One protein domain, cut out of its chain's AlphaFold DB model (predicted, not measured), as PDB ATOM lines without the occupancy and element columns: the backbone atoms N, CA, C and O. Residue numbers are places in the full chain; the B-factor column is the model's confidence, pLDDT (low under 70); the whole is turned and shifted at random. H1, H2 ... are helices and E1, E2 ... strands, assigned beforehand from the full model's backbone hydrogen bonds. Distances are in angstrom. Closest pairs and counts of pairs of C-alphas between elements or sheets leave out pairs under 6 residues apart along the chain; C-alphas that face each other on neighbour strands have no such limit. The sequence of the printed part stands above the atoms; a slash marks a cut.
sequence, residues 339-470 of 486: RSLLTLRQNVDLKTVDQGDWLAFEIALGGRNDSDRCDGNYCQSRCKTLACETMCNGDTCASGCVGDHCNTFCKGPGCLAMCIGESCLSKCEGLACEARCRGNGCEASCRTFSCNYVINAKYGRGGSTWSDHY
ATOM      1  N   ARG A 339      66.664   5.747 261.437       83.94
ATOM      2  CA  ARG A 339      67.660   5.303 260.452       83.94
ATOM      3  C   ARG A 339      67.073   5.293 259.052       83.94
ATOM      4  O   ARG A 339      67.660   5.906 258.172       83.94
ATOM      5  N   SER A 340      65.887   4.708 258.863       83.62
ATOM      6  CA  SER A 340      65.214   4.742 257.556       83.62
ATOM      7  C   SER A 340      64.986   6.173 257.061       83.62
ATOM      8  O   SER A 340      65.186   6.465 255.883       83.62
ATOM      9  N   LEU A 341      64.599   7.085 257.960       85.75
ATOM     10  CA  LEU A 341      64.391   8.491 257.612       85.75
ATOM     11  C   LEU A 341      65.700   9.220 257.274       85.75
ATOM     12  O   LEU A 341      65.713  10.053 256.367       85.75
ATOM     13  N   LEU A 342      66.798   8.907 257.967       86.69
ATOM     14  CA  LEU A 342      68.129   9.432 257.654       86.69
ATOM     15  C   LEU A 342      68.626   8.914 256.301       86.69
ATOM     16  O   LEU A 342      69.027   9.727 255.470       86.69
ATOM     17  N   THR A 343      68.518   7.608 256.039       86.19
ATOM     18  CA  THR A 343      68.867   7.002 254.745       86.19
ATOM     19  C   THR A 343      68.070   7.647 253.618       86.19
ATOM     20  O   THR A 343      68.638   8.014 252.592       86.19
ATOM     21  N   LEU A 344      66.768   7.865 253.815       87.06
ATOM     22  CA  LEU A 344      65.939   8.556 252.836       87.06
ATOM     23  C   LEU A 344      66.416   9.996 252.600       87.06
ATOM     24  O   LEU A 344      66.612  10.390 251.456       87.06
ATOM     25  N   ARG A 345      66.654  10.773 253.663       88.06
ATOM     26  CA  ARG A 345      67.155  12.155 253.553       88.06
ATOM     27  C   ARG A 345      68.502  12.229 252.828       88.06
ATOM     28  O   ARG A 345      68.739  13.189 252.105       88.06
ATOM     29  N   GLN A 346      69.378  11.251 253.043       88.31
ATOM     30  CA  GLN A 346      70.705  11.196 252.428       88.31
ATOM     31  C   GLN A 346      70.653  10.795 250.950       88.31
ATOM     32  O   GLN A 346      71.441  11.299 250.157       88.31
ATOM     33  N   ASN A 347      69.719   9.916 250.574       86.50
ATOM     34  CA  ASN A 347      69.679   9.305 249.243       86.50
ATOM     35  C   ASN A 347      68.606   9.894 248.309       86.50
ATOM     36  O   ASN A 347      68.584   9.580 247.118       86.50
ATOM     37  N   VAL A 348      67.708  10.739 248.822       86.19
ATOM     38  CA  VAL A 348      66.580  11.288 248.062       86.19
ATOM     39  C   VAL A 348      66.568  12.812 248.131       86.19
ATOM     40  O   VAL A 348      66.319  13.402 249.181       86.19
ATOM     41  N   ASP A 349      66.724  13.464 246.976       86.56
ATOM     42  CA  ASP A 349      66.390  14.883 246.845       86.56
ATOM     43  C   ASP A 349      64.878  15.060 246.668       86.56
ATOM     44  O   ASP A 349      64.331  14.917 245.571       86.56
ATOM     45  N   LEU A 350      64.211  15.418 247.763       82.31
ATOM     46  CA  LEU A 350      62.761  15.609 247.835       82.31
ATOM     47  C   LEU A 350      62.228  16.714 246.920       82.31
ATOM     48  O   LEU A 350      61.033  16.741 246.642       82.31
ATOM     49  N   LYS A 351      63.085  17.614 246.423       81.88
ATOM     50  CA  LYS A 351      62.679  18.638 245.448       81.88
ATOM     51  C   LYS A 351      62.474  18.062 244.048       81.88
ATOM     52  O   LYS A 351      61.806  18.684 243.229       81.88
ATOM     53  N   THR A 352      63.060  16.896 243.780       79.25
ATOM     54  CA  THR A 352      63.052  16.223 242.470       79.25
ATOM     55  C   THR A 352      62.112  15.020 242.420       79.25
ATOM     56  O   THR A 352      62.078  14.305 241.422       79.25
ATOM     57  N   VAL A 353      61.381  14.770 243.505       79.75
ATOM     58  CA  VAL A 353      60.464  13.638 243.637       79.75
ATOM     59  C   VAL A 353      59.215  13.886 242.797       79.75
ATOM     60  O   VAL A 353      58.517  14.883 242.985       79.75
ATOM     61  N   ASP A 354      58.944  12.971 241.868       78.19
ATOM     62  CA  ASP A 354      57.731  12.998 241.055       78.19
ATOM     63  C   ASP A 354      56.552  12.291 241.747       78.19
ATOM     64  O   ASP A 354      56.667  11.751 242.847       78.19
ATOM     65  N   GLN A 355      55.373  12.316 241.115       70.75
ATOM     66  CA  GLN A 355      54.195  11.658 241.680       70.75
ATOM     67  C   GLN A 355      54.331  10.131 241.789       70.75
ATOM     68  O   GLN A 355      53.767   9.545 242.713       70.75
ATOM     69  N   GLY A 356      55.072   9.491 240.879       66.88
ATOM     70  CA  GLY A 356      55.275   8.039 240.885       66.88
ATOM     71  C   GLY A 356      56.211   7.584 242.003       66.88
ATOM     72  O   GLY A 356      56.044   6.502 242.561       66.88
ATOM     73  N   ASP A 357      57.158   8.437 242.387       75.25
ATOM     74  CA  ASP A 357      58.090   8.168 243.477       75.25
ATOM     75  C   ASP A 357      57.386   8.131 244.838       75.25
ATOM     76  O   ASP A 357      57.835   7.416 245.730       75.25
ATOM     77  N   TRP A 358      56.256   8.832 245.007       76.50
ATOM     78  CA  TRP A 358      55.502   8.810 246.267       76.50
ATOM     79  C   TRP A 358      54.936   7.435 246.602       76.50
ATOM     80  O   TRP A 358      55.035   7.010 247.752       76.50
ATOM     81  N   LEU A 359      54.369   6.739 245.611       71.31
ATOM     82  CA  LEU A 359      53.854   5.383 245.812       71.31
ATOM     83  C   LEU A 359      54.995   4.432 246.174       71.31
ATOM     84  O   LEU A 359      54.866   3.595 247.064       71.31
ATOM     85  N   ALA A 360      56.136   4.606 245.512       70.31
ATOM     86  CA  ALA A 360      57.326   3.840 245.815       70.31
ATOM     87  C   ALA A 360      57.777   4.110 247.267       70.31
ATOM     88  O   ALA A 360      57.972   3.163 248.031       70.31
ATOM     89  N   PHE A 361      57.858   5.373 247.705       80.69
ATOM     90  CA  PHE A 361      58.240   5.694 249.084       80.69
ATOM     91  C   PHE A 361      57.289   5.096 250.113       80.69
ATOM     92  O   PHE A 361      57.752   4.644 251.154       80.69
ATOM     93  N   GLU A 362      55.989   5.032 249.839       79.69
ATOM     94  CA  GLU A 362      55.032   4.341 250.708       79.69
ATOM     95  C   GLU A 362      55.339   2.838 250.827       79.69
ATOM     96  O   GLU A 362      55.238   2.243 251.905       79.69
ATOM     97  N   ILE A 363      55.775   2.216 249.732       76.19
ATOM     98  CA  ILE A 363      56.186   0.810 249.710       76.19
ATOM     99  C   ILE A 363      57.468   0.596 250.512       76.19
ATOM    100  O   ILE A 363      57.532  -0.366 251.265       76.19
ATOM    101  N   ALA A 364      58.448   1.492 250.445       76.12
ATOM    102  CA  ALA A 364      59.680   1.352 251.224       76.12
ATOM    103  C   ALA A 364      59.515   1.770 252.705       76.12
ATOM    104  O   ALA A 364      60.087   1.158 253.608       76.12
ATOM    105  N   LEU A 365      58.708   2.799 252.985       79.50
ATOM    106  CA  LEU A 365      58.593   3.437 254.304       79.50
ATOM    107  C   LEU A 365      57.402   2.986 255.149       79.50
ATOM    108  O   LEU A 365      57.245   3.539 256.236       79.50
ATOM    109  N   GLY A 366      56.553   2.060 254.698       74.81
ATOM    110  CA  GLY A 366      55.315   1.716 255.413       74.81
ATOM    111  C   GLY A 366      55.504   1.055 256.790       74.81
ATOM    112  O   GLY A 366      56.405   1.409 257.549       74.81
ATOM    113  N   GLY A 367      54.638   0.121 257.175       66.62
ATOM    114  CA  GLY A 367      54.591  -0.436 258.534       66.62
ATOM    115  C   GLY A 367      55.928  -1.001 259.049       66.62
ATOM    116  O   GLY A 367      56.817  -1.393 258.296       66.62
ATOM    117  N   ARG A 368      56.136  -1.003 260.373       55.25
ATOM    118  CA  ARG A 368      57.363  -1.555 260.999       55.25
ATOM    119  C   ARG A 368      57.356  -3.091 261.102       55.25
ATOM    120  O   ARG A 368      58.400  -3.656 261.395       55.25
ATOM    121  N   ASN A 369      56.209  -3.731 260.860       65.00
ATOM    122  CA  ASN A 369      55.976  -5.163 261.092       65.00
ATOM    123  C   ASN A 369      55.609  -5.924 259.810       65.00
ATOM    124  O   ASN A 369      54.978  -6.978 259.886       65.00
ATOM    125  N   ASP A 370      55.935  -5.375 258.644       75.06
ATOM    126  CA  ASP A 370      55.702  -6.099 257.401       75.06
ATOM    127  C   ASP A 370      56.724  -7.228 257.278       75.06
ATOM    128  O   ASP A 370      57.861  -7.110 257.730       75.06
ATOM    129  N   SER A 371      56.289  -8.349 256.714       84.00
ATOM    130  CA  SER A 371      57.168  -9.489 256.480       84.00
ATOM    131  C   SER A 371      58.209  -9.137 255.416       84.00
ATOM    132  O   SER A 371      57.884  -8.494 254.418       84.00
ATOM    133  N   ASP A 372      59.438  -9.631 255.565       89.75
ATOM    134  CA  ASP A 372      60.465  -9.532 254.521       89.75
ATOM    135  C   ASP A 372      60.068 -10.320 253.262       89.75
ATOM    136  O   ASP A 372      60.567 -10.074 252.165       89.75
ATOM    137  N   ARG A 373      59.141 -11.277 253.397       93.88
ATOM    138  CA  ARG A 373      58.619 -12.073 252.285       93.88
ATOM    139  C   ARG A 373      57.109 -12.089 252.244       93.88
ATOM    140  O   ARG A 373      56.458 -12.236 253.278       93.88
ATOM    141  N   CYS A 374      56.559 -12.001 251.047       92.25
ATOM    142  CA  CYS A 374      55.128 -11.997 250.855       92.25
ATOM    143  C   CYS A 374      54.732 -12.741 249.576       92.25
ATOM    144  O   CYS A 374      55.267 -12.464 248.505       92.25
ATOM    145  N   ASP A 375      53.779 -13.665 249.700       94.38
ATOM    146  CA  ASP A 375      53.180 -14.398 248.585       94.38
ATOM    147  C   ASP A 375      51.677 -14.096 248.538       94.38
ATOM    148  O   ASP A 375      50.951 -14.331 249.508       94.38
ATOM    149  N   GLY A 376      51.200 -13.579 247.410       87.62
ATOM    150  CA  GLY A 376      49.794 -13.270 247.181       87.62
ATOM    151  C   GLY A 376      49.576 -11.971 246.415       87.62
ATOM    152  O   GLY A 376      50.435 -11.093 246.337       87.62
ATOM    153  N   ASN A 377      48.379 -11.836 245.857       84.12
ATOM    154  CA  ASN A 377      47.991 -10.629 245.136       84.12
ATOM    155  C   ASN A 377      47.836  -9.458 246.118       84.12
ATOM    156  O   ASN A 377      47.329  -9.643 247.226       84.12
ATOM    157  N   TYR A 378      48.259  -8.256 245.709       84.50
ATOM    158  CA  TYR A 378      48.201  -7.016 246.513       84.50
ATOM    159  C   TYR A 378      49.003  -7.037 247.818       84.50
ATOM    160  O   TYR A 378      48.823  -6.181 248.686       84.50
ATOM    161  N   CYS A 379      49.875  -8.022 247.975       86.56
ATOM    162  CA  CYS A 379      50.610  -8.223 249.202       86.56
ATOM    163  C   CYS A 379      51.874  -7.338 249.226       86.56
ATOM    164  O   CYS A 379      52.344  -6.886 248.177       86.56
ATOM    165  N   GLN A 380      52.382  -7.011 250.418       90.88
ATOM    166  CA  GLN A 380      53.500  -6.079 250.588       90.88
ATOM    167  C   GLN A 380      54.580  -6.689 251.483       90.88
ATOM    168  O   GLN A 380      54.277  -7.141 252.586       90.88
ATOM    169  N   SER A 381      55.831  -6.674 251.021       91.12
ATOM    170  CA  SER A 381      57.001  -7.042 251.823       91.12
ATOM    171  C   SER A 381      57.900  -5.837 252.053       91.12
ATOM    172  O   SER A 381      58.195  -5.108 251.101       91.12
ATOM    173  N   ARG A 382      58.358  -5.619 253.291       91.31
ATOM    174  CA  ARG A 382      59.226  -4.478 253.612       91.31
ATOM    175  C   ARG A 382      60.352  -4.838 254.561       91.31
ATOM    176  O   ARG A 382      60.148  -5.630 255.465       91.31
ATOM    177  N   CYS A 383      61.487  -4.161 254.417       90.44
ATOM    178  CA  CYS A 383      62.603  -4.260 255.350       90.44
ATOM    179  C   CYS A 383      63.352  -2.927 255.505       90.44
ATOM    180  O   CYS A 383      63.427  -2.120 254.581       90.44
ATOM    181  N   LYS A 384      63.907  -2.678 256.697       88.38
ATOM    182  CA  LYS A 384      64.516  -1.393 257.092       88.38
ATOM    183  C   LYS A 384      65.913  -1.517 257.705       88.38
ATOM    184  O   LYS A 384      66.318  -0.675 258.506       88.38
ATOM    185  N   THR A 385      66.631  -2.593 257.405       85.62
ATOM    186  CA  THR A 385      67.964  -2.846 257.962       85.62
ATOM    187  C   THR A 385      69.034  -2.826 256.880       85.62
ATOM    188  O   THR A 385      68.754  -2.971 255.693       85.62
ATOM    189  N   LEU A 386      70.286  -2.667 257.310       87.81
ATOM    190  CA  LEU A 386      71.445  -2.856 256.444       87.81
ATOM    191  C   LEU A 386      71.397  -4.256 255.815       87.81
ATOM    192  O   LEU A 386      71.118  -5.226 256.524       87.81
ATOM    193  N   ALA A 387      71.689  -4.344 254.519       91.56
ATOM    194  CA  ALA A 387      71.857  -5.598 253.790       91.56
ATOM    195  C   ALA A 387      70.689  -6.595 253.906       91.56
ATOM    196  O   ALA A 387      70.905  -7.806 253.876       91.56
ATOM    197  N   CYS A 388      69.451  -6.119 254.065       92.44
ATOM    198  CA  CYS A 388      68.309  -7.024 254.065       92.44
ATOM    199  C   CYS A 388      67.715  -7.260 252.689       92.44
ATOM    200  O   CYS A 388      67.882  -6.470 251.763       92.44
ATOM    201  N   GLU A 389      66.977  -8.358 252.589       95.50
ATOM    202  CA  GLU A 389      66.350  -8.798 251.358       95.50
ATOM    203  C   GLU A 389      64.842  -8.827 251.531       95.50
ATOM    204  O   GLU A 389      64.332  -9.418 252.479       95.50
ATOM    205  N   THR A 390      64.129  -8.220 250.589       95.25
ATOM    206  CA  THR A 390      62.668  -8.270 250.542       95.25
ATOM    207  C   THR A 390      62.209  -8.950 249.273       95.25
ATOM    208  O   THR A 390      62.760  -8.718 248.195       95.25
ATOM    209  N   MET A 391      61.204  -9.809 249.387       96.75
ATOM    210  CA  MET A 391      60.674 -10.561 248.259       96.75
ATOM    211  C   MET A 391      59.156 -10.542 248.261       96.75
ATOM    212  O   MET A 391      58.519 -10.953 249.227       96.75
ATOM    213  N   CYS A 392      58.594 -10.150 247.127       96.12
ATOM    214  CA  CYS A 392      57.168 -10.208 246.894       96.12
ATOM    215  C   CYS A 392      56.858 -11.038 245.649       96.12
ATOM    216  O   CYS A 392      57.534 -10.894 244.628       96.12
ATOM    217  N   ASN A 393      55.843 -11.893 245.730       96.81
ATOM    218  CA  ASN A 393      55.406 -12.745 244.634       96.81
ATOM    219  C   ASN A 393      53.874 -12.745 244.520       96.81
ATOM    220  O   ASN A 393      53.175 -13.219 245.414       96.81
ATOM    221  N   GLY A 394      53.347 -12.220 243.417       92.62
ATOM    222  CA  GLY A 394      51.910 -12.124 243.156       92.62
ATOM    223  C   GLY A 394      51.548 -10.947 242.253       92.62
ATOM    224  O   GLY A 394      52.377 -10.080 241.963       92.62
ATOM    225  N   ASP A 395      50.292 -10.896 241.819       90.50
ATOM    226  CA  ASP A 395      49.802  -9.808 240.972       90.50
ATOM    227  C   ASP A 395      49.757  -8.502 241.769       90.50
ATOM    228  O   ASP A 395      49.210  -8.450 242.878       90.50
ATOM    229  N   THR A 396      50.292  -7.421 241.195       91.06
ATOM    230  CA  THR A 396      50.311  -6.060 241.774       91.06
ATOM    231  C   THR A 396      50.878  -5.986 243.195       91.06
ATOM    232  O   THR A 396      50.552  -5.095 243.985       91.06
ATOM    233  N   CYS A 397      51.709  -6.962 243.538       92.69
ATOM    234  CA  CYS A 397      52.353  -7.049 244.830       92.69
ATOM    235  C   CYS A 397      53.533  -6.056 244.891       92.69
ATOM    236  O   CYS A 397      54.038  -5.612 243.853       92.69
ATOM    237  N   ALA A 398      53.953  -5.656 246.091       93.88
ATOM    238  CA  ALA A 398      54.989  -4.641 246.259       93.88
ATOM    239  C   ALA A 398      56.080  -5.059 247.249       93.88
ATOM    240  O   ALA A 398      55.797  -5.591 248.320       93.88
ATOM    241  N   SER A 399      57.335  -4.776 246.908       95.25
ATOM    242  CA  SER A 399      58.503  -5.077 247.735       95.25
ATOM    243  C   SER A 399      59.344  -3.821 247.938       95.25
ATOM    244  O   SER A 399      59.665  -3.142 246.963       95.25
ATOM    245  N   GLY A 400      59.675  -3.484 249.185       95.19
ATOM    246  CA  GLY A 400      60.359  -2.237 249.534       95.19
ATOM    247  C   GLY A 400      61.468  -2.412 250.568       95.19
ATOM    248  O   GLY A 400      61.220  -2.974 251.629       95.19
ATOM    249  N   CYS A 401      62.664  -1.874 250.334       94.75
ATOM    250  CA  CYS A 401      63.713  -1.841 251.355       94.75
ATOM    251  C   CYS A 401      64.328  -0.455 251.531       94.75
ATOM    252  O   CYS A 401      64.467   0.313 250.575       94.75
ATOM    253  N   VAL A 402      64.689  -0.144 252.779       94.44
ATOM    254  CA  VAL A 402      65.434   1.064 253.145       94.44
ATOM    255  C   VAL A 402      66.658   0.677 253.964       94.44
ATOM    256  O   VAL A 402      66.528   0.203 255.092       94.44
ATOM    257  N   GLY A 403      67.841   0.910 253.410       92.44
ATOM    258  CA  GLY A 403      69.120   0.599 254.037       92.44
ATOM    259  C   GLY A 403      70.211   0.384 252.995       92.44
ATOM    260  O   GLY A 403      69.929   0.058 251.841       92.44
ATOM    261  N   ASP A 404      71.465   0.554 253.396       92.88
ATOM    262  CA  ASP A 404      72.580   0.331 252.476       92.88
ATOM    263  C   ASP A 404      72.717  -1.166 252.170       92.88
ATOM    264  O   ASP A 404      72.450  -2.025 253.020       92.88
ATOM    265  N   HIS A 405      73.090  -1.482 250.931       95.44
ATOM    266  CA  HIS A 405      73.197  -2.842 250.394       95.44
ATOM    267  C   HIS A 405      71.916  -3.685 250.484       95.44
ATOM    268  O   HIS A 405      71.987  -4.912 250.405       95.44
ATOM    269  N   CYS A 406      70.746  -3.072 250.681       95.00
ATOM    270  CA  CYS A 406      69.499  -3.824 250.715       95.00
ATOM    271  C   CYS A 406      69.076  -4.257 249.301       95.00
ATOM    272  O   CYS A 406      69.347  -3.569 248.314       95.00
ATOM    273  N   ASN A 407      68.411  -5.408 249.209       97.19
ATOM    274  CA  ASN A 407      67.943  -5.991 247.958       97.19
ATOM    275  C   ASN A 407      66.414  -6.112 247.972       97.19
ATOM    276  O   ASN A 407      65.833  -6.692 248.890       97.19
ATOM    277  N   THR A 408      65.746  -5.634 246.926       96.88
ATOM    278  CA  THR A 408      64.306  -5.841 246.725       96.88
ATOM    279  C   THR A 408      64.042  -6.645 245.476       96.88
ATOM    280  O   THR A 408      64.475  -6.269 244.386       96.88
ATOM    281  N   PHE A 409      63.267  -7.708 245.627       97.12
ATOM    282  CA  PHE A 409      62.813  -8.560 244.544       97.12
ATOM    283  C   PHE A 409      61.293  -8.549 244.488       97.12
ATOM    284  O   PHE A 409      60.613  -8.708 245.504       97.12
ATOM    285  N   CYS A 410      60.761  -8.386 243.287       96.62
ATOM    286  CA  CYS A 410      59.337  -8.464 243.034       96.62
ATOM    287  C   CYS A 410      59.073  -9.343 241.815       96.62
ATOM    288  O   CYS A 410      59.727  -9.183 240.782       96.62
ATOM    289  N   LYS A 411      58.124 -10.270 241.940       96.38
ATOM    290  CA  LYS A 411      57.727 -11.185 240.877       96.38
ATOM    291  C   LYS A 411      56.216 -11.154 240.679       96.38
ATOM    292  O   LYS A 411      55.464 -11.454 241.599       96.38
ATOM    293  N   GLY A 412      55.779 -10.846 239.464       93.94
ATOM    294  CA  GLY A 412      54.369 -10.867 239.083       93.94
ATOM    295  C   GLY A 412      53.963  -9.717 238.153       93.94
ATOM    296  O   GLY A 412      54.685  -8.727 238.020       93.94
ATOM    297  N   PRO A 413      52.810  -9.834 237.475       91.75
ATOM    298  CA  PRO A 413      52.222  -8.758 236.682       91.75
ATOM    299  C   PRO A 413      51.962  -7.496 237.515       91.75
ATOM    300  O   PRO A 413      51.395  -7.573 238.603       91.75
ATOM    301  N   GLY A 414      52.355  -6.326 237.006       91.62
ATOM    302  CA  GLY A 414      52.104  -5.027 237.641       91.62
ATOM    303  C   GLY A 414      52.771  -4.843 239.005       91.62
ATOM    304  O   GLY A 414      52.351  -3.989 239.781       91.62
ATOM    305  N   CYS A 415      53.750  -5.680 239.338       94.12
ATOM    306  CA  CYS A 415      54.391  -5.661 240.641       94.12
ATOM    307  C   CYS A 415      55.453  -4.541 240.723       94.12
ATOM    308  O   CYS A 415      56.008  -4.123 239.701       94.12
ATOM    309  N   LEU A 416      55.719  -4.027 241.927       95.06
ATOM    310  CA  LEU A 416      56.593  -2.868 242.150       95.06
ATOM    311  C   LEU A 416      57.699  -3.194 243.163       95.06
ATOM    312  O   LEU A 416      57.421  -3.522 244.316       95.06
ATOM    313  N   ALA A 417      58.957  -3.074 242.742       95.94
ATOM    314  CA  ALA A 417      60.135  -3.194 243.602       95.94
ATOM    315  C   ALA A 417      60.745  -1.809 243.864       95.94
ATOM    316  O   ALA A 417      61.055  -1.087 242.915       95.94
ATOM    317  N   MET A 418      60.966  -1.434 245.126       95.44
ATOM    318  CA  MET A 418      61.651  -0.189 245.481       95.44
ATOM    319  C   MET A 418      62.787  -0.397 246.474       95.44
ATOM    320  O   MET A 418      62.587  -0.913 247.568       95.44
ATOM    321  N   CYS A 419      63.944   0.161 246.142       95.94
ATOM    322  CA  CYS A 419      65.110   0.176 247.004       95.94
ATOM    323  C   CYS A 419      65.607   1.605 247.291       95.94
ATOM    324  O   CYS A 419      65.674   2.433 246.376       95.94
ATOM    325  N   ILE A 420      65.950   1.900 248.552       95.19
ATOM    326  CA  ILE A 420      66.493   3.200 248.984       95.19
ATOM    327  C   ILE A 420      67.713   2.997 249.885       95.19
ATOM    328  O   ILE A 420      67.580   2.516 251.009       95.19
ATOM    329  N   GLY A 421      68.884   3.431 249.430       94.31
ATOM    330  CA  GLY A 421      70.140   3.311 250.172       94.31
ATOM    331  C   GLY A 421      71.354   3.255 249.250       94.31
ATOM    332  O   GLY A 421      71.219   3.173 248.026       94.31
ATOM    333  N   GLU A 422      72.548   3.297 249.834       94.94
ATOM    334  CA  GLU A 422      73.784   3.130 249.070       94.94
ATOM    335  C   GLU A 422      73.930   1.689 248.562       94.94
ATOM    336  O   GLU A 422      73.629   0.733 249.277       94.94
ATOM    337  N   SER A 423      74.376   1.528 247.310       96.00
ATOM    338  CA  SER A 423      74.635   0.235 246.657       96.00
ATOM    339  C   SER A 423      73.503  -0.779 246.806       96.00
ATOM    340  O   SER A 423      73.725  -1.983 246.933       96.00
ATOM    341  N   CYS A 424      72.281  -0.269 246.827       96.25
ATOM    342  CA  CYS A 424      71.081  -1.050 247.013       96.25
ATOM    343  C   CYS A 424      70.556  -1.521 245.642       96.25
ATOM    344  O   CYS A 424      70.792  -0.865 244.620       96.25
ATOM    345  N   LEU A 425      69.882  -2.670 245.595       97.69
ATOM    346  CA  LEU A 425      69.498  -3.324 244.346       97.69
ATOM    347  C   LEU A 425      67.990  -3.577 244.276       97.69
ATOM    348  O   LEU A 425      67.406  -4.221 245.143       97.69
ATOM    349  N   SER A 426      67.365  -3.121 243.191       96.88
ATOM    350  CA  SER A 426      65.947  -3.330 242.894       96.88
ATOM    351  C   SER A 426      65.759  -4.186 241.646       96.88
ATOM    352  O   SER A 426      66.241  -3.855 240.560       96.88
ATOM    353  N   LYS A 427      65.066  -5.315 241.801       97.06
ATOM    354  CA  LYS A 427      64.781  -6.282 240.740       97.06
ATOM    355  C   LYS A 427      63.293  -6.540 240.621       97.06
ATOM    356  O   LYS A 427      62.632  -6.885 241.598       97.06
ATOM    357  N   CYS A 428      62.804  -6.450 239.393       95.75
ATOM    358  CA  CYS A 428      61.430  -6.779 239.063       95.75
ATOM    359  C   CYS A 428      61.355  -7.808 237.928       95.75
ATOM    360  O   CYS A 428      62.098  -7.727 236.947       95.75
ATOM    361  N   GLU A 429      60.475  -8.797 238.073       94.62
ATOM    362  CA  GLU A 429      60.223  -9.842 237.082       94.62
ATOM    363  C   GLU A 429      58.717 -10.004 236.846       94.62
ATOM    364  O   GLU A 429      58.007 -10.625 237.638       94.62
ATOM    365  N   GLY A 430      58.209  -9.472 235.737       90.38
ATOM    366  CA  GLY A 430      56.800  -9.625 235.389       90.38
ATOM    367  C   GLY A 430      56.327  -8.695 234.280       90.38
ATOM    368  O   GLY A 430      57.037  -7.790 233.848       90.38
ATOM    369  N   LEU A 431      55.105  -8.935 233.810       89.50
ATOM    370  CA  LEU A 431      54.443  -8.084 232.821       89.50
ATOM    371  C   LEU A 431      54.148  -6.710 233.420       89.50
ATOM    372  O   LEU A 431      53.527  -6.641 234.477       89.50
ATOM    373  N   ALA A 432      54.539  -5.635 232.733       90.44
ATOM    374  CA  ALA A 432      54.245  -4.259 233.155       90.44
ATOM    375  C   ALA A 432      54.676  -3.945 234.600       90.44
ATOM    376  O   ALA A 432      54.015  -3.185 235.305       90.44
ATOM    377  N   CYS A 433      55.752  -4.579 235.055       93.25
ATOM    378  CA  CYS A 433      56.251  -4.391 236.404       93.25
ATOM    379  C   CYS A 433      57.215  -3.188 236.455       93.25
ATOM    380  O   CYS A 433      57.555  -2.605 235.417       93.25
ATOM    381  N   GLU A 434      57.609  -2.747 237.648       94.56
ATOM    382  CA  GLU A 434      58.465  -1.569 237.798       94.56
ATOM    383  C   GLU A 434      59.516  -1.756 238.901       94.56
ATOM    384  O   GLU A 434      59.213  -2.200 240.007       94.56
ATOM    385  N   ALA A 435      60.770  -1.408 238.598       95.81
ATOM    386  CA  ALA A 435      61.888  -1.451 239.544       95.81
ATOM    387  C   ALA A 435      62.451  -0.044 239.784       95.81
ATOM    388  O   ALA A 435      63.028   0.565 238.886       95.81
ATOM    389  N   ARG A 436      62.332   0.487 240.999       95.50
ATOM    390  CA  ARG A 436      62.873   1.803 241.365       95.50
ATOM    391  C   ARG A 436      64.018   1.692 242.358       95.50
ATOM    392  O   ARG A 436      63.989   0.866 243.269       95.50
ATOM    393  N   CYS A 437      65.002   2.565 242.193       95.56
ATOM    394  CA  CYS A 437      66.171   2.645 243.047       95.56
ATOM    395  C   CYS A 437      66.591   4.102 243.293       95.56
ATOM    396  O   CYS A 437      66.655   4.915 242.359       95.56
ATOM    397  N   ARG A 438      66.878   4.437 244.557       94.44
ATOM    398  CA  ARG A 438      67.403   5.743 244.980       94.44
ATOM    399  C   ARG A 438      68.613   5.564 245.899       94.44
ATOM    400  O   ARG A 438      68.501   4.935 246.945       94.44
ATOM    401  N   GLY A 439      69.730   6.179 245.533       93.50
ATOM    402  CA  GLY A 439      70.953   6.206 246.329       93.50
ATOM    403  C   GLY A 439      72.223   6.130 245.493       93.50
ATOM    404  O   GLY A 439      72.189   5.925 244.271       93.50
ATOM    405  N   ASN A 440      73.360   6.344 246.150       95.00
ATOM    406  CA  ASN A 440      74.663   6.255 245.499       95.00
ATOM    407  C   ASN A 440      74.957   4.809 245.072       95.00
ATOM    408  O   ASN A 440      74.716   3.885 245.839       95.00
ATOM    409  N   GLY A 441      75.453   4.600 243.848       94.94
ATOM    410  CA  GLY A 441      75.818   3.264 243.349       94.94
ATOM    411  C   GLY A 441      74.674   2.244 243.300       94.94
ATOM    412  O   GLY A 441      74.933   1.047 243.277       94.94
ATOM    413  N   CYS A 442      73.426   2.703 243.339       96.00
ATOM    414  CA  CYS A 442      72.267   1.835 243.415       96.00
ATOM    415  C   CYS A 442      71.866   1.322 242.016       96.00
ATOM    416  O   CYS A 442      72.007   2.032 241.014       96.00
ATOM    417  N   GLU A 443      71.360   0.093 241.940       96.69
ATOM    418  CA  GLU A 443      71.033  -0.580 240.682       96.69
ATOM    419  C   GLU A 443      69.545  -0.928 240.618       96.69
ATOM    420  O   GLU A 443      68.985  -1.520 241.539       96.69
ATOM    421  N   ALA A 444      68.894  -0.606 239.502       96.12
ATOM    422  CA  ALA A 444      67.559  -1.102 239.196       96.12
ATOM    423  C   ALA A 444      67.610  -1.912 237.906       96.12
ATOM    424  O   ALA A 444      68.182  -1.479 236.907       96.12
ATOM    425  N   SER A 445      67.000  -3.089 237.919       95.19
ATOM    426  CA  SER A 445      66.889  -3.928 236.736       95.19
ATOM    427  C   SER A 445      65.517  -4.559 236.670       95.19
ATOM    428  O   SER A 445      64.878  -4.844 237.684       95.19
ATOM    429  N   CYS A 446      65.069  -4.789 235.448       93.00
ATOM    430  CA  CYS A 446      63.822  -5.471 235.235       93.00
ATOM    431  C   CYS A 446      63.884  -6.426 234.056       93.00
ATOM    432  O   CYS A 446      64.564  -6.165 233.060       93.00
ATOM    433  N   ARG A 447      63.166  -7.539 234.195       85.06
ATOM    434  CA  ARG A 447      63.044  -8.593 233.197       85.06
ATOM    435  C   ARG A 447      61.576  -8.803 232.871       85.06
ATOM    436  O   ARG A 447      60.738  -8.756 233.769       85.06
ATOM    437  N   THR A 448      61.308  -9.163 231.617       83.19
ATOM    438  CA  THR A 448      59.971  -9.333 231.016       83.19
ATOM    439  C   THR A 448      59.421  -8.062 230.364       83.19
ATOM    440  O   THR A 448      59.931  -6.956 230.529       83.19
ATOM    441  N   PHE A 449      58.392  -8.276 229.558       77.06
ATOM    442  CA  PHE A 449      57.633  -7.308 228.791       77.06
ATOM    443  C   PHE A 449      57.182  -6.044 229.503       77.06
ATOM    444  O   PHE A 449      56.578  -6.091 230.577       77.06
ATOM    445  N   SER A 450      57.334  -4.929 228.782       84.56
ATOM    446  CA  SER A 450      56.777  -3.623 229.142       84.56
ATOM    447  C   SER A 450      57.206  -3.153 230.528       84.56
ATOM    448  O   SER A 450      56.454  -2.453 231.202       84.56
ATOM    449  N   CYS A 451      58.403  -3.544 230.958       88.88
ATOM    450  CA  CYS A 451      58.899  -3.165 232.259       88.88
ATOM    451  C   CYS A 451      59.660  -1.837 232.231       88.88
ATOM    452  O   CYS A 451      60.400  -1.513 231.296       88.88
ATOM    453  N   ASN A 452      59.515  -1.075 233.308       91.94
ATOM    454  CA  ASN A 452      60.252   0.159 233.513       91.94
ATOM    455  C   ASN A 452      61.168   0.029 234.726       91.94
ATOM    456  O   ASN A 452      60.854  -0.653 235.700       91.94
ATOM    457  N   TYR A 453      62.308   0.704 234.676       94.25
ATOM    458  CA  TYR A 453      63.126   0.893 235.859       94.25
ATOM    459  C   TYR A 453      63.541   2.352 236.004       94.25
ATOM    460  O   TYR A 453      63.703   3.073 235.021       94.25
ATOM    461  N   VAL A 454      63.697   2.807 237.243       93.69
ATOM    462  CA  VAL A 454      64.079   4.186 237.555       93.69
ATOM    463  C   VAL A 454      65.259   4.162 238.509       93.69
ATOM    464  O   VAL A 454      65.168   3.585 239.589       93.69
ATOM    465  N   ILE A 455      66.358   4.809 238.128       94.69
ATOM    466  CA  ILE A 455      67.556   4.950 238.966       94.69
ATOM    467  C   ILE A 455      67.784   6.435 239.191       94.69
ATOM    468  O   ILE A 455      68.063   7.163 238.240       94.69
ATOM    469  N   ASN A 456      67.673   6.908 240.434       92.25
ATOM    470  CA  ASN A 456      67.928   8.314 240.775       92.25
ATOM    471  C   ASN A 456      67.177   9.302 239.855       92.25
ATOM    472  O   ASN A 456      67.778  10.205 239.278       92.25
ATOM    473  N   ALA A 457      65.862   9.090 239.696       86.88
ATOM    474  CA  ALA A 457      64.960   9.840 238.802       86.88
ATOM    475  C   ALA A 457      65.232   9.698 237.289       86.88
ATOM    476  O   ALA A 457      64.569  10.341 236.476       86.88
ATOM    477  N   LYS A 458      66.189   8.860 236.877       89.06
ATOM    478  CA  LYS A 458      66.451   8.571 235.464       89.06
ATOM    479  C   LYS A 458      65.683   7.329 235.044       89.06
ATOM    480  O   LYS A 458      65.896   6.247 235.585       89.06
ATOM    481  N   TYR A 459      64.809   7.509 234.064       89.75
ATOM    482  CA  TYR A 459      64.001   6.445 233.492       89.75
ATOM    483  C   TYR A 459      64.832   5.589 232.537       89.75
ATOM    484  O   TYR A 459      65.458   6.100 231.607       89.75
ATOM    485  N   GLY A 460      64.782   4.281 232.741       85.94
ATOM    486  CA  GLY A 460      65.209   3.273 231.789       85.94
ATOM    487  C   GLY A 460      64.050   2.340 231.461       85.94
ATOM    488  O   GLY A 460      63.150   2.114 232.271       85.94
ATOM    489  N   ARG A 461      64.052   1.800 230.244       82.44
ATOM    490  CA  ARG A 461      63.159   0.695 229.884       82.44
ATOM    491  C   ARG A 461      63.964  -0.583 229.912       82.44
ATOM    492  O   ARG A 461      65.036  -0.655 229.310       82.44
ATOM    493  N   GLY A 462      63.464  -1.546 230.669       72.44
ATOM    494  CA  GLY A 462      64.034  -2.877 230.768       72.44
ATOM    495  C   GLY A 462      63.073  -3.865 230.142       72.44
ATOM    496  O   GLY A 462      61.861  -3.676 230.188       72.44
ATOM    497  N   GLY A 463      63.613  -4.925 229.565       68.19
ATOM    498  CA  GLY A 463      62.796  -6.014 229.069       68.19
ATOM    499  C   GLY A 463      62.926  -6.248 227.580       68.19
ATOM    500  O   GLY A 463      63.292  -5.386 226.782       68.19
ATOM    501  N   SER A 464      62.631  -7.489 227.262       66.25
ATOM    502  CA  SER A 464      62.530  -8.052 225.937       66.25
ATOM    503  C   SER A 464      61.348  -7.432 225.184       66.25
ATOM    504  O   SER A 464      60.280  -7.169 225.746       66.25
ATOM    505  N   THR A 465      61.553  -7.177 223.898       70.56
ATOM    506  CA  THR A 465      60.524  -6.785 222.931       70.56
ATOM    507  C   THR A 465      59.587  -7.949 222.620       70.56
ATOM    508  O   THR A 465      59.867  -9.085 223.006       70.56
ATOM    509  N   TRP A 466      58.433  -7.684 221.974       67.88
ATOM    510  CA  TRP A 466      57.418  -8.731 221.697       67.88
ATOM    511  C   TRP A 466      58.051  -9.939 221.015       67.88
ATOM    512  O   TRP A 466      57.855 -11.080 221.433       67.88
ATOM    513  N   SER A 467      58.933  -9.645 220.068       68.25
ATOM    514  CA  SER A 467      59.728 -10.604 219.316       68.25
ATOM    515  C   SER A 467      60.650 -11.478 220.170       68.25
ATOM    516  O   SER A 467      60.879 -12.627 219.815       68.25
ATOM    517  N   ASP A 468      61.158 -10.990 221.302       69.31
ATOM    518  CA  ASP A 468      62.140 -11.727 222.107       69.31
ATOM    519  C   ASP A 468      61.507 -12.873 222.919       69.31
ATOM    520  O   ASP A 468      62.162 -13.882 223.173       69.31
ATOM    521  N   HIS A 469      60.237 -12.755 223.326       63.84
ATOM    522  CA  HIS A 469      59.521 -13.854 223.999       63.84
ATOM    523  C   HIS A 469      58.620 -14.656 223.060       63.84
ATOM    524  O   HIS A 469      58.293 -15.804 223.361       63.84
ATOM    525  N   TYR A 470      58.203 -14.048 221.953       69.50
ATOM    526  CA  TYR A 470      57.358 -14.660 220.938       69.50
ATOM    527  C   TYR A 470      58.095 -14.699 219.592       69.50
ATOM    528  O   TYR A 470      57.585 -14.157 218.609       69.50
TER     529      TYR A 470
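This is residues 339 to 470 of the 486 residues of the protein "uncharacterized protein LOC116775790" of Danaus plexippus plexippus (UniProt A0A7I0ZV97). The chain is wound in stacked, flattened turns, its strands from E1 to E10 falling by turns into two sheets, E1, E3, E5, E7, E9 and E2, E4, E6, E8, E10, which lie close face to face as a sandwich, and E11 folds back beside E10 as the last strand of the second sheet. H2 crosses the open face of the six-strand sheet, H1 lies beside that sheet's strands, and H3 lies away from the sandwich at the end of a short tail. The printed part has 132 residues, with named elements in the order H1, H2, E1 to E11, H3; the class is mixed, helices and strands. The six-strand sheet is mixed, in the order E2, E4, E6, E8, E10, E11, and the other is parallel, in the order E1, E3, E5, E7, E9. The whole is compact, with a radius of gyration of the C-alphas of 13.4 A, and elongated, spanning 45 by 29 by 25 A.

The six-strand sheet holds E2, residues 380 to 383; E4, 398 to 402, 13.7 A long; E6, 416 to 420; E8, 434 to 438; E10, 451 to 455; and E11, 458 to 462. The other sheet holds E1, 373 to 375; E3, 389 to 393; E5, 407 to 411; E7, 425 to 429; and E9, 443 to 447, 13.6 A long. H2, residues 355 to 365, is 15.7 A long. H1, residues 339 to 347, is 12.1 A long and begins with C-alpha 339 at (67.660, 5.303, 260.452). H3, residues 466 to 469, ends with C-alpha 469 at (59.521, -13.854, 223.999).

The sheets form a sandwich, two sheets face to face, with best planes 9 degrees apart. E4 and E6 are parallel, with N 399 and O 416 2.9 A apart. E7 and E9 are parallel too, with N 426 and O 443 at 2.8 A. E10 and E11 form an antiparallel hairpin, with N 460 and O 453 at 2.8 A. H2 and its sheet make two layers, a helix on one face of a sheet, at a height over the sheet of 8.3 A; the closest C-alphas of H2 and E4 are those of Ala 364 and Gly 400, 4.0 A apart. H1 is at the sheet's level; its closest C-alpha to E4 is that of Ser 340, 5.7 A from Val 402's. H3 is apart from E9 and E10. Every O i to N i+4 pair is within hydrogen-bond range in H1, and 5 of 7 in H2; H3 is too short for such a pair.

The C-alphas farthest apart are those of Arg 339 and Tyr 470, 45.5 A. The printed part has no cut and no long link. The mean pLDDT of the printed part is 87.5; residues 356, 367 to 369, 463 to 464 and 466 to 470 are under 70.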